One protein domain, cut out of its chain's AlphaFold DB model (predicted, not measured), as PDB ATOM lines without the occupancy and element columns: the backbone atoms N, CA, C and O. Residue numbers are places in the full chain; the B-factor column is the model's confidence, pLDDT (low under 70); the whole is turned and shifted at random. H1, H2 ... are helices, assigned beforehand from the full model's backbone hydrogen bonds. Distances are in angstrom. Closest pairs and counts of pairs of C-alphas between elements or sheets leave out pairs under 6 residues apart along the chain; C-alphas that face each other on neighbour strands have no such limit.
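AT A GLANCE: This is residues 21 to 90 of the 90 residues of an uncharacterized protein of Methanoregulaceae archaeon (UniProt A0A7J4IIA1). H2 and H4 cross as an X; H1 folds back beside H2, H3 packs on H4. The 70 printed residues include four named helices, H1 to H4; the class is all helix. It is compact, radius of gyration of the C-alphas 11.8 A, spans 33 by 22 by 17 A.

HOW THE PARTS SIT: H1, residues 21 to 32, and H2, residues 37 to 52, form a hairpin, closest at C-alphas 27 and 40, 5.6 A. Residues 43 to 50 of H2 touch H4, residues 70 to 88, about perpendicular at 84 degrees, closest at C-alphas 43 and 79, 5.9 A. H3, residues 58 to 64, forms a hairpin with H4, closest at C-alphas 58 and 77, 4.7 A. Every O i to N i+4 pair is within hydrogen-bond range in H1, H2 and H4; H3 has 1 of 3, and 3 of 4 O i to N i+3.

IN THESE COORDINATES: Find C-alpha 21 at (175.477, 180.247, 109.134); H4 runs 27.0 A to C-alpha 88 at (177.598, 169.311, 121.514).

THE WHOLE: The printed part has no cut; residue 90 is under pLDDT 70.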
ATOM      1  N   GLU A  21     176.739 180.893 108.811       89.19
ATOM      2  CA  GLU A  21     175.477 180.247 109.134       89.19
ATOM      3  C   GLU A  21     175.489 179.687 110.552       89.19
ATOM      4  O   GLU A  21     174.531 179.909 111.298       89.19
ATOM      5  N   GLU A  22     176.582 179.053 110.966       88.88
ATOM      6  CA  GLU A  22     176.751 178.575 112.332       88.88
ATOM      7  C   GLU A  22     176.733 179.735 113.339       88.88
ATOM      8  O   GLU A  22     175.991 179.688 114.325       88.88
ATOM      9  N   MET A  23     177.424 180.843 113.041       90.06
ATOM     10  CA  MET A  23     177.355 182.068 113.852       90.06
ATOM     11  C   MET A  23     175.921 182.606 113.976       90.06
ATOM     12  O   MET A  23     175.499 183.018 115.059       90.06
ATOM     13  N   ARG A  24     175.135 182.570 112.891       91.75
ATOM     14  CA  ARG A  24     173.716 182.971 112.914       91.75
ATOM     15  C   ARG A  24     172.856 182.005 113.730       91.75
ATOM     16  O   ARG A  24     171.964 182.457 114.449       91.75
ATOM     17  N   ARG A  25     173.096 180.694 113.636       92.31
ATOM     18  CA  ARG A  25     172.394 179.676 114.441       92.31
ATOM     19  C   ARG A  25     172.696 179.862 115.926       92.31
ATOM     20  O   ARG A  25     171.760 179.893 116.724       92.31
ATOM     21  N   TRP A  26     173.961 180.077 116.278       93.06
ATOM     22  CA  TRP A  26     174.368 180.336 117.654       93.06
ATOM     23  C   TRP A  26     173.774 181.643 118.188       93.06
ATOM     24  O   TRP A  26     173.191 181.648 119.270       93.06
ATOM     25  N   MET A  27     173.790 182.726 117.402       94.25
ATOM     26  CA  MET A  27     173.138 183.986 117.777       94.25
ATOM     27  C   MET A  27     171.647 183.791 118.080       94.25
ATOM     28  O   MET A  27     171.171 184.238 119.124       94.25
ATOM     29  N   ARG A  28     170.911 183.091 117.204       94.38
ATOM     30  CA  ARG A  28     169.492 182.769 117.440       94.38
ATOM     31  C   ARG A  28     169.304 181.937 118.702       94.38
ATOM     32  O   ARG A  28     168.355 182.176 119.443       94.38
ATOM     33  N   ARG A  29     170.207 180.990 118.972       92.06
ATOM     34  CA  ARG A  29     170.164 180.175 120.188       92.06
ATOM     35  C   ARG A  29     170.371 181.017 121.443       92.06
ATOM     36  O   ARG A  29     169.602 180.857 122.380       92.06
ATOM     37  N   LEU A  30     171.346 181.925 121.453       93.31
ATOM     38  CA  LEU A  30     171.576 182.840 122.576       93.31
ATOM     39  C   LEU A  30     170.333 183.700 122.845       93.31
ATOM     40  O   LEU A  30     169.881 183.790 123.981       93.31
ATOM     41  N   VAL A  31     169.715 184.261 121.806       94.56
ATOM     42  CA  VAL A  31     168.465 185.022 121.970       94.56
ATOM     43  C   VAL A  31     167.335 184.132 122.508       94.56
ATOM     44  O   VAL A  31     166.630 184.531 123.430       94.56
ATOM     45  N   ALA A  32     167.201 182.898 122.011       93.00
ATOM     46  CA  ALA A  32     166.207 181.940 122.503       93.00
ATOM     47  C   ALA A  32     166.438 181.501 123.964       93.00
ATOM     48  O   ALA A  32     165.495 181.090 124.632       93.00
ATOM     49  N   LEU A  33     167.673 181.597 124.468       89.38
ATOM     50  CA  LEU A  33     168.020 181.372 125.876       89.38
ATOM     51  C   LEU A  33     167.747 182.599 126.768       89.38
ATOM     52  O   LEU A  33     167.984 182.538 127.971       89.38
ATOM     53  N   GLY A  34     167.247 183.705 126.204       93.88
ATOM     54  CA  GLY A  34     166.884 184.920 126.940       93.88
ATOM     55  C   GLY A  34     167.979 185.988 126.994       93.88
ATOM     56  O   GLY A  34     167.796 187.013 127.654       93.88
ATOM     57  N   TYR A  35     169.105 185.802 126.299       93.12
ATOM     58  CA  TYR A  35     170.105 186.862 126.181       93.12
ATOM     59  C   TYR A  35     169.575 188.008 125.314       93.12
ATOM     60  O   TYR A  35     168.974 187.792 124.261       93.12
ATOM     61  N   GLN A  36     169.875 189.242 125.723       96.69
ATOM     62  CA  GLN A  36     169.643 190.420 124.888       96.69
ATOM     63  C   GLN A  36     170.402 190.292 123.562       96.69
ATOM     64  O   GLN A  36     171.522 189.774 123.518       96.69
ATOM     65  N   GLU A  37     169.826 190.810 122.478       94.25
ATOM     66  CA  GLU A  37     170.426 190.717 121.143       94.25
ATOM     67  C   GLU A  37     171.821 191.363 121.087       94.25
ATOM     68  O   GLU A  37     172.737 190.831 120.459       94.25
ATOM     69  N   SER A  38     172.018 192.479 121.793       95.44
ATOM     70  CA  SER A  38     173.320 193.143 121.930       95.44
ATOM     71  C   SER A  38     174.354 192.245 122.617       95.44
ATOM     72  O   SER A  38     175.493 192.146 122.156       95.44
ATOM     73  N   THR A  39     173.954 191.534 123.672       93.69
ATOM     74  CA  THR A  39     174.794 190.558 124.369       93.69
ATOM     75  C   THR A  39     175.140 189.388 123.454       93.69
ATOM     76  O   THR A  39     176.314 189.042 123.339       93.69
ATOM     77  N   ALA A  40     174.158 188.827 122.740       93.75
ATOM     78  CA  ALA A  40     174.378 187.744 121.782       93.75
ATOM     79  C   ALA A  40     175.343 188.153 120.654       93.75
ATOM     80  O   ALA A  40     176.285 187.422 120.351       93.75
ATOM     81  N   ARG A  41     175.179 189.356 120.085       93.88
ATOM     82  CA  ARG A  41     176.123 189.913 119.099       93.88
ATOM     83  C   ARG A  41     177.530 190.060 119.669       93.88
ATOM     84  O   ARG A  41     178.497 189.787 118.963       93.88
ATOM     85  N   ASN A  42     177.658 190.477 120.927       93.69
ATOM     86  CA  ASN A  42     178.959 190.625 121.572       93.69
ATOM     87  C   ASN A  42     179.667 189.265 121.734       93.69
ATOM     88  O   ASN A  42     180.851 189.145 121.428       93.69
ATOM     89  N   TRP A  43     178.938 188.214 122.124       93.00
ATOM     90  CA  TRP A  43     179.467 186.843 122.156       93.00
ATOM     91  C   TRP A  43     179.952 186.371 120.779       93.00
ATOM     92  O   TRP A  43     181.091 185.926 120.650       93.00
ATOM     93  N   VAL A  44     179.138 186.562 119.736       92.25
ATOM     94  CA  VAL A  44     179.496 186.253 118.337       92.25
ATOM     95  C   VAL A  44     180.742 187.016 117.883       92.25
ATOM     96  O   VAL A  44     181.636 186.437 117.271       92.25
ATOM     97  N   SER A  45     180.838 188.307 118.209       92.00
ATOM     98  CA  SER A  45     181.993 189.139 117.859       92.00
ATOM     99  C   SER A  45     183.293 188.609 118.471       92.00
ATOM    100  O   SER A  45     184.311 188.518 117.788       92.00
ATOM    101  N   ARG A  46     183.256 188.175 119.736       91.94
ATOM    102  CA  ARG A  46     184.431 187.611 120.416       91.94
ATOM    103  C   ARG A  46     184.915 186.318 119.782       91.94
ATOM    104  O   ARG A  46     186.119 186.148 119.637       91.94
ATOM    105  N   ILE A  47     184.000 185.450 119.356       92.56
ATOM    106  CA  ILE A  47     184.374 184.244 118.611       92.56
ATOM    107  C   ILE A  47     185.012 184.603 117.276       92.56
ATOM    108  O   ILE A  47     186.045 184.043 116.934       92.56
ATOM    109  N   ARG A  48     184.454 185.571 116.539       90.06
ATOM    110  CA  ARG A  48     185.055 186.025 115.276       90.06
ATOM    111  C   ARG A  48     186.480 186.534 115.475       90.06
ATOM    112  O   ARG A  48     187.353 186.195 114.684       90.06
ATOM    113  N   ILE A  49     186.716 187.303 116.537       90.94
ATOM    114  CA  ILE A  49     188.055 187.778 116.904       90.94
ATOM    115  C   ILE A  49     188.966 186.593 117.257       90.94
ATOM    116  O   ILE A  49     190.061 186.501 116.714       90.94
ATOM    117  N   ALA A  50     188.513 185.657 118.096       90.38
ATOM    118  CA  ALA A  50     189.265 184.445 118.437       90.38
ATOM    119  C   ALA A  50     189.673 183.650 117.186       90.38
ATOM    120  O   ALA A  50     190.861 183.413 116.966       90.38
ATOM    121  N   CYS A  51     188.718 183.358 116.301       86.75
ATOM    122  CA  CYS A  51     188.960 182.654 115.046       86.75
ATOM    123  C   CYS A  51     189.926 183.406 114.119       86.75
ATOM    124  O   CYS A  51     190.797 182.779 113.521       86.75
ATOM    125  N   ALA A  52     189.820 184.736 114.017       87.38
ATOM    126  CA  ALA A  52     190.743 185.545 113.214       87.38
ATOM    127  C   ALA A  52     192.193 185.483 113.730       87.38
ATOM    128  O   ALA A  52     193.131 185.619 112.949       87.38
ATOM    129  N   HIS A  53     192.374 185.235 115.029       87.00
ATOM    130  CA  HIS A  53     193.673 185.014 115.669       87.00
ATOM    131  C   HIS A  53     194.102 183.535 115.685       87.00
ATOM    132  O   HIS A  53     195.130 183.203 116.272       87.00
ATOM    133  N   GLY A  54     193.330 182.637 115.063       86.88
ATOM    134  CA  GLY A  54     193.585 181.194 115.081       86.88
ATOM    135  C   GLY A  54     193.345 180.534 116.443       86.88
ATOM    136  O   GLY A  54     193.735 179.389 116.631       86.88
ATOM    137  N   VAL A  55     192.710 181.240 117.382       89.31
ATOM    138  CA  VAL A  55     192.371 180.730 118.712       89.31
ATOM    139  C   VAL A  55     191.021 180.049 118.639       89.31
ATOM    140  O   VAL A  55     189.998 180.685 118.375       89.31
ATOM    141  N   THR A  56     191.020 178.745 118.871       84.50
ATOM    142  CA  THR A  56     189.824 177.914 118.666       84.50
ATOM    143  C   THR A  56     189.490 177.057 119.878       84.50
ATOM    144  O   THR A  56     188.396 176.501 119.951       84.50
ATOM    145  N   ASP A  57     190.399 177.037 120.851       87.56
ATOM    146  CA  ASP A  57     190.286 176.361 122.132       87.56
ATOM    147  C   ASP A  57     190.506 177.353 123.289       87.56
ATOM    148  O   ASP A  57     191.252 178.331 123.170       87.56
ATOM    149  N   GLU A  58     189.863 177.107 124.432       90.88
ATOM    150  CA  GLU A  58     190.008 177.946 125.627       90.88
ATOM    151  C   GLU A  58     191.455 178.010 126.137       90.88
ATOM    152  O   GLU A  58     191.887 179.056 126.631       90.88
ATOM    153  N   ALA A  59     192.214 176.918 126.008       90.44
ATOM    154  CA  ALA A  59     193.609 176.832 126.427       90.44
ATOM    155  C   ALA A  59     194.545 177.680 125.549       90.44
ATOM    156  O   ALA A  59     195.634 178.051 125.986       90.44
ATOM    157  N   GLU A  60     194.128 178.023 124.327       91.38
ATOM    158  CA  GLU A  60     194.914 178.830 123.389       91.38
ATOM    159  C   GLU A  60     194.732 180.344 123.610       91.38
ATOM    160  O   GLU A  60     195.526 181.141 123.107       91.38
ATOM    161  N   VAL A  61     193.729 180.768 124.390       92.44
ATOM    162  CA  VAL A  61     193.373 182.190 124.559       92.44
ATOM    163  C   VAL A  61     194.512 183.020 125.146       92.44
ATOM    164  O   VAL A  61     194.749 184.138 124.689       92.44
ATOM    165  N   ASP A  62     195.239 182.491 126.130       92.62
ATOM    166  CA  ASP A  62     196.355 183.220 126.745       92.62
ATOM    167  C   ASP A  62     197.503 183.452 125.757       92.62
ATOM    168  O   ASP A  62     198.104 184.527 125.748       92.62
ATOM    169  N   ALA A  63     197.771 182.470 124.892       91.94
ATOM    170  CA  ALA A  63     198.812 182.557 123.875       91.94
ATOM    171  C   ALA A  63     198.397 183.432 122.682       91.94
ATOM    172  O   ALA A  63     199.234 184.142 122.129       91.94
ATOM    173  N   GLY A  64     197.120 183.406 122.288       91.06
ATOM    174  CA  GLY A  64     196.616 184.192 121.158       91.06
ATOM    175  C   GLY A  64     196.272 185.645 121.489       91.06
ATOM    176  O   GLY A  64     196.226 186.482 120.587       91.06
ATOM    177  N   PHE A  65     196.082 185.969 122.775       92.88
ATOM    178  CA  PHE A  65     195.751 187.318 123.245       92.88
ATOM    179  C   PHE A  65     196.639 187.796 124.411       92.88
ATOM    180  O   PHE A  65     196.121 188.245 125.437       92.88
ATOM    181  N   PRO A  66     197.978 187.769 124.278       92.69
ATOM    182  CA  PRO A  66     198.892 188.070 125.384       92.69
ATOM    183  C   PRO A  66     198.801 189.525 125.870       92.69
ATOM    184  O   PRO A  66     199.091 189.812 127.029       92.69
ATOM    185  N   SER A  67     198.377 190.450 125.003       93.12
ATOM    186  CA  SER A  67     198.197 191.872 125.322       93.12
ATOM    187  C   SER A  67     196.854 192.194 125.986       93.12
ATOM    188  O   SER A  67     196.638 193.327 126.416       93.12
ATOM    189  N   TYR A  68     195.932 191.232 126.066       90.81
ATOM    190  CA  TYR A  68     194.604 191.457 126.625       90.81
ATOM    191  C   TYR A  68     194.619 191.313 128.147       90.81
ATOM    192  O   TYR A  68     195.316 190.468 128.725       90.81
ATOM    193  N   THR A  69     193.770 192.099 128.812       96.31
ATOM    194  CA  THR A  69     193.567 191.974 130.259       96.31
ATOM    195  C   THR A  69     193.064 190.574 130.615       96.31
ATOM    196  O   THR A  69     192.386 189.915 129.818       96.31
ATOM    197  N   SER A  70     193.364 190.115 131.833       94.19
ATOM    198  CA  SER A  70     192.896 188.816 132.340       94.19
ATOM    199  C   SER A  70     191.372 188.681 132.273       94.19
ATOM    200  O   SER A  70     190.849 187.602 131.997       94.19
ATOM    201  N   GLU A  71     190.655 189.788 132.477       95.06
ATOM    202  CA  GLU A  71     189.200 189.850 132.365       95.06
ATOM    203  C   GLU A  71     188.743 189.600 130.920       95.06
ATOM    204  O   GLU A  71     187.937 188.706 130.667       95.06
ATOM    205  N   SER A  72     189.347 190.288 129.946       92.94
ATOM    206  CA  SER A  72     189.011 190.129 128.525       92.94
ATOM    207  C   SER A  72     189.300 188.712 128.020       92.94
ATOM    208  O   SER A  72     188.479 188.122 127.315       92.94
ATOM    209  N   ARG A  73     190.435 188.131 128.430       95.06
ATOM    210  CA  ARG A  73     190.779 186.729 128.143       95.06
ATOM    211  C   ARG A  73     189.795 185.751 128.781       95.06
ATOM    212  O   ARG A  73     189.403 184.772 128.154       95.06
ATOM    213  N   SER A  74     189.325 186.027 129.996       95.00
ATOM    214  CA  SER A  74     188.312 185.192 130.654       95.00
ATOM    215  C   SER A  74     186.972 185.218 129.919       95.00
ATOM    216  O   SER A  74     186.357 184.169 129.745       95.00
ATOM    217  N   VAL A  75     186.559 186.376 129.396       93.50
ATOM    218  CA  VAL A  75     185.343 186.467 128.576       93.50
ATOM    219  C   VAL A  75     185.505 185.739 127.235       93.50
ATOM    220  O   VAL A  75     184.562 185.094 126.783       93.50
ATOM    221  N   MET A  76     186.684 185.785 126.604       94.19
ATOM    222  CA  MET A  76     186.940 185.011 125.378       94.19
ATOM    223  C   MET A  76     186.891 183.500 125.619       94.19
ATOM    224  O   MET A  76     186.235 182.801 124.851       94.19
ATOM    225  N   ARG A  77     187.483 183.004 126.715       94.88
ATOM    226  CA  ARG A  77     187.360 181.589 127.111       94.88
ATOM    227  C   ARG A  77     185.902 181.181 127.304       94.88
ATOM    228  O   ARG A  77     185.444 180.232 126.680       94.88
ATOM    229  N   ALA A  78     185.137 181.968 128.062       93.69
ATOM    230  CA  ALA A  78     183.712 181.708 128.261       93.69
ATOM    231  C   ALA A  78     182.920 181.672 126.938       93.69
ATOM    232  O   ALA A  78     181.973 180.898 126.807       93.69
ATOM    233  N   ALA A  79     183.310 182.484 125.948       93.00
ATOM    234  CA  ALA A  79     182.654 182.515 124.644       93.00
ATOM    235  C   ALA A  79     182.895 181.209 123.887       93.00
ATOM    236  O   ALA A  79     181.944 180.601 123.394       93.00
ATOM    237  N   ILE A  80     184.164 180.788 123.820       92.25
ATOM    238  CA  ILE A  80     184.593 179.556 123.149       92.25
ATOM    239  C   ILE A  80     183.917 178.353 123.806       92.25
ATOM    240  O   ILE A  80     183.318 177.539 123.104       92.25
ATOM    241  N   ARG A  81     183.898 178.315 125.142       91.50
ATOM    242  CA  ARG A  81     183.213 177.279 125.915       91.50
ATOM    243  C   ARG A  81     181.742 177.134 125.551       91.50
ATOM    244  O   ARG A  81     181.273 176.041 125.261       91.50
ATOM    245  N   MET A  82     180.999 178.241 125.568       91.12
ATOM    246  CA  MET A  82     179.563 178.210 125.280       91.12
ATOM    247  C   MET A  82     179.264 177.830 123.829       91.12
ATOM    248  O   MET A  82     178.238 177.206 123.559       91.12
ATOM    249  N   LEU A  83     180.128 178.207 122.884       90.31
ATOM    250  CA  LEU A  83     179.997 177.770 121.496       90.31
ATOM    251  C   LEU A  83     180.223 176.258 121.368       90.31
ATOM    252  O   LEU A  83     179.486 175.581 120.655       90.31
ATOM    253  N   ASP A  84     181.213 175.722 122.074       89.50
ATOM    254  CA  ASP A  84     181.506 174.291 122.117       89.50
ATOM    255  C   ASP A  84     180.361 173.489 122.770       89.50
ATOM    256  O   ASP A  84     179.878 172.508 122.202       89.50
ATOM    257  N   GLU A  85     179.816 173.963 123.894       88.75
ATOM    258  CA  GLU A  85     178.604 173.406 124.514       88.75
ATOM    259  C   GLU A  85     177.397 173.437 123.558       88.75
ATOM    260  O   GLU A  85     176.653 172.455 123.465       88.75
ATOM    261  N   PHE A  86     177.222 174.524 122.796       88.81
ATOM    262  CA  PHE A  86     176.183 174.626 121.769       88.81
ATOM    263  C   PHE A  86     176.345 173.562 120.678       88.81
ATOM    264  O   PHE A  86     175.365 172.897 120.346       88.81
ATOM    265  N   ARG A  87     177.562 173.355 120.161       85.75
ATOM    266  CA  ARG A  87     177.827 172.326 119.142       85.75
ATOM    267  C   ARG A  87     177.587 170.908 119.637       85.75
ATOM    268  O   ARG A  87     177.143 170.077 118.861       85.75
ATOM    269  N   ARG A  88     177.873 170.626 120.911       85.25
ATOM    270  CA  ARG A  88     177.598 169.311 121.514       85.25
ATOM    271  C   ARG A  88     176.111 169.050 121.759       85.25
ATOM    272  O   ARG A  88     175.734 167.902 121.967       85.25
ATOM    273  N   SER A  89     175.296 170.103 121.796       80.25
ATOM    274  CA  SER A  89     173.869 170.029 122.134       80.25
ATOM    275  C   SER A  89     172.939 170.002 120.913       80.25
ATOM    276  O   SER A  89     171.721 169.970 121.099       80.25
ATOM    277  N   GLY A  90     173.480 170.098 119.693       63.56
ATOM    278  CA  GLY A  90     172.738 170.068 118.427       63.56
ATOM    279  C   GLY A  90     172.991 168.787 117.652       63.56
ATOM    280  O   GLY A  90     172.062 168.388 116.919       63.56
TER     281      GLY A  90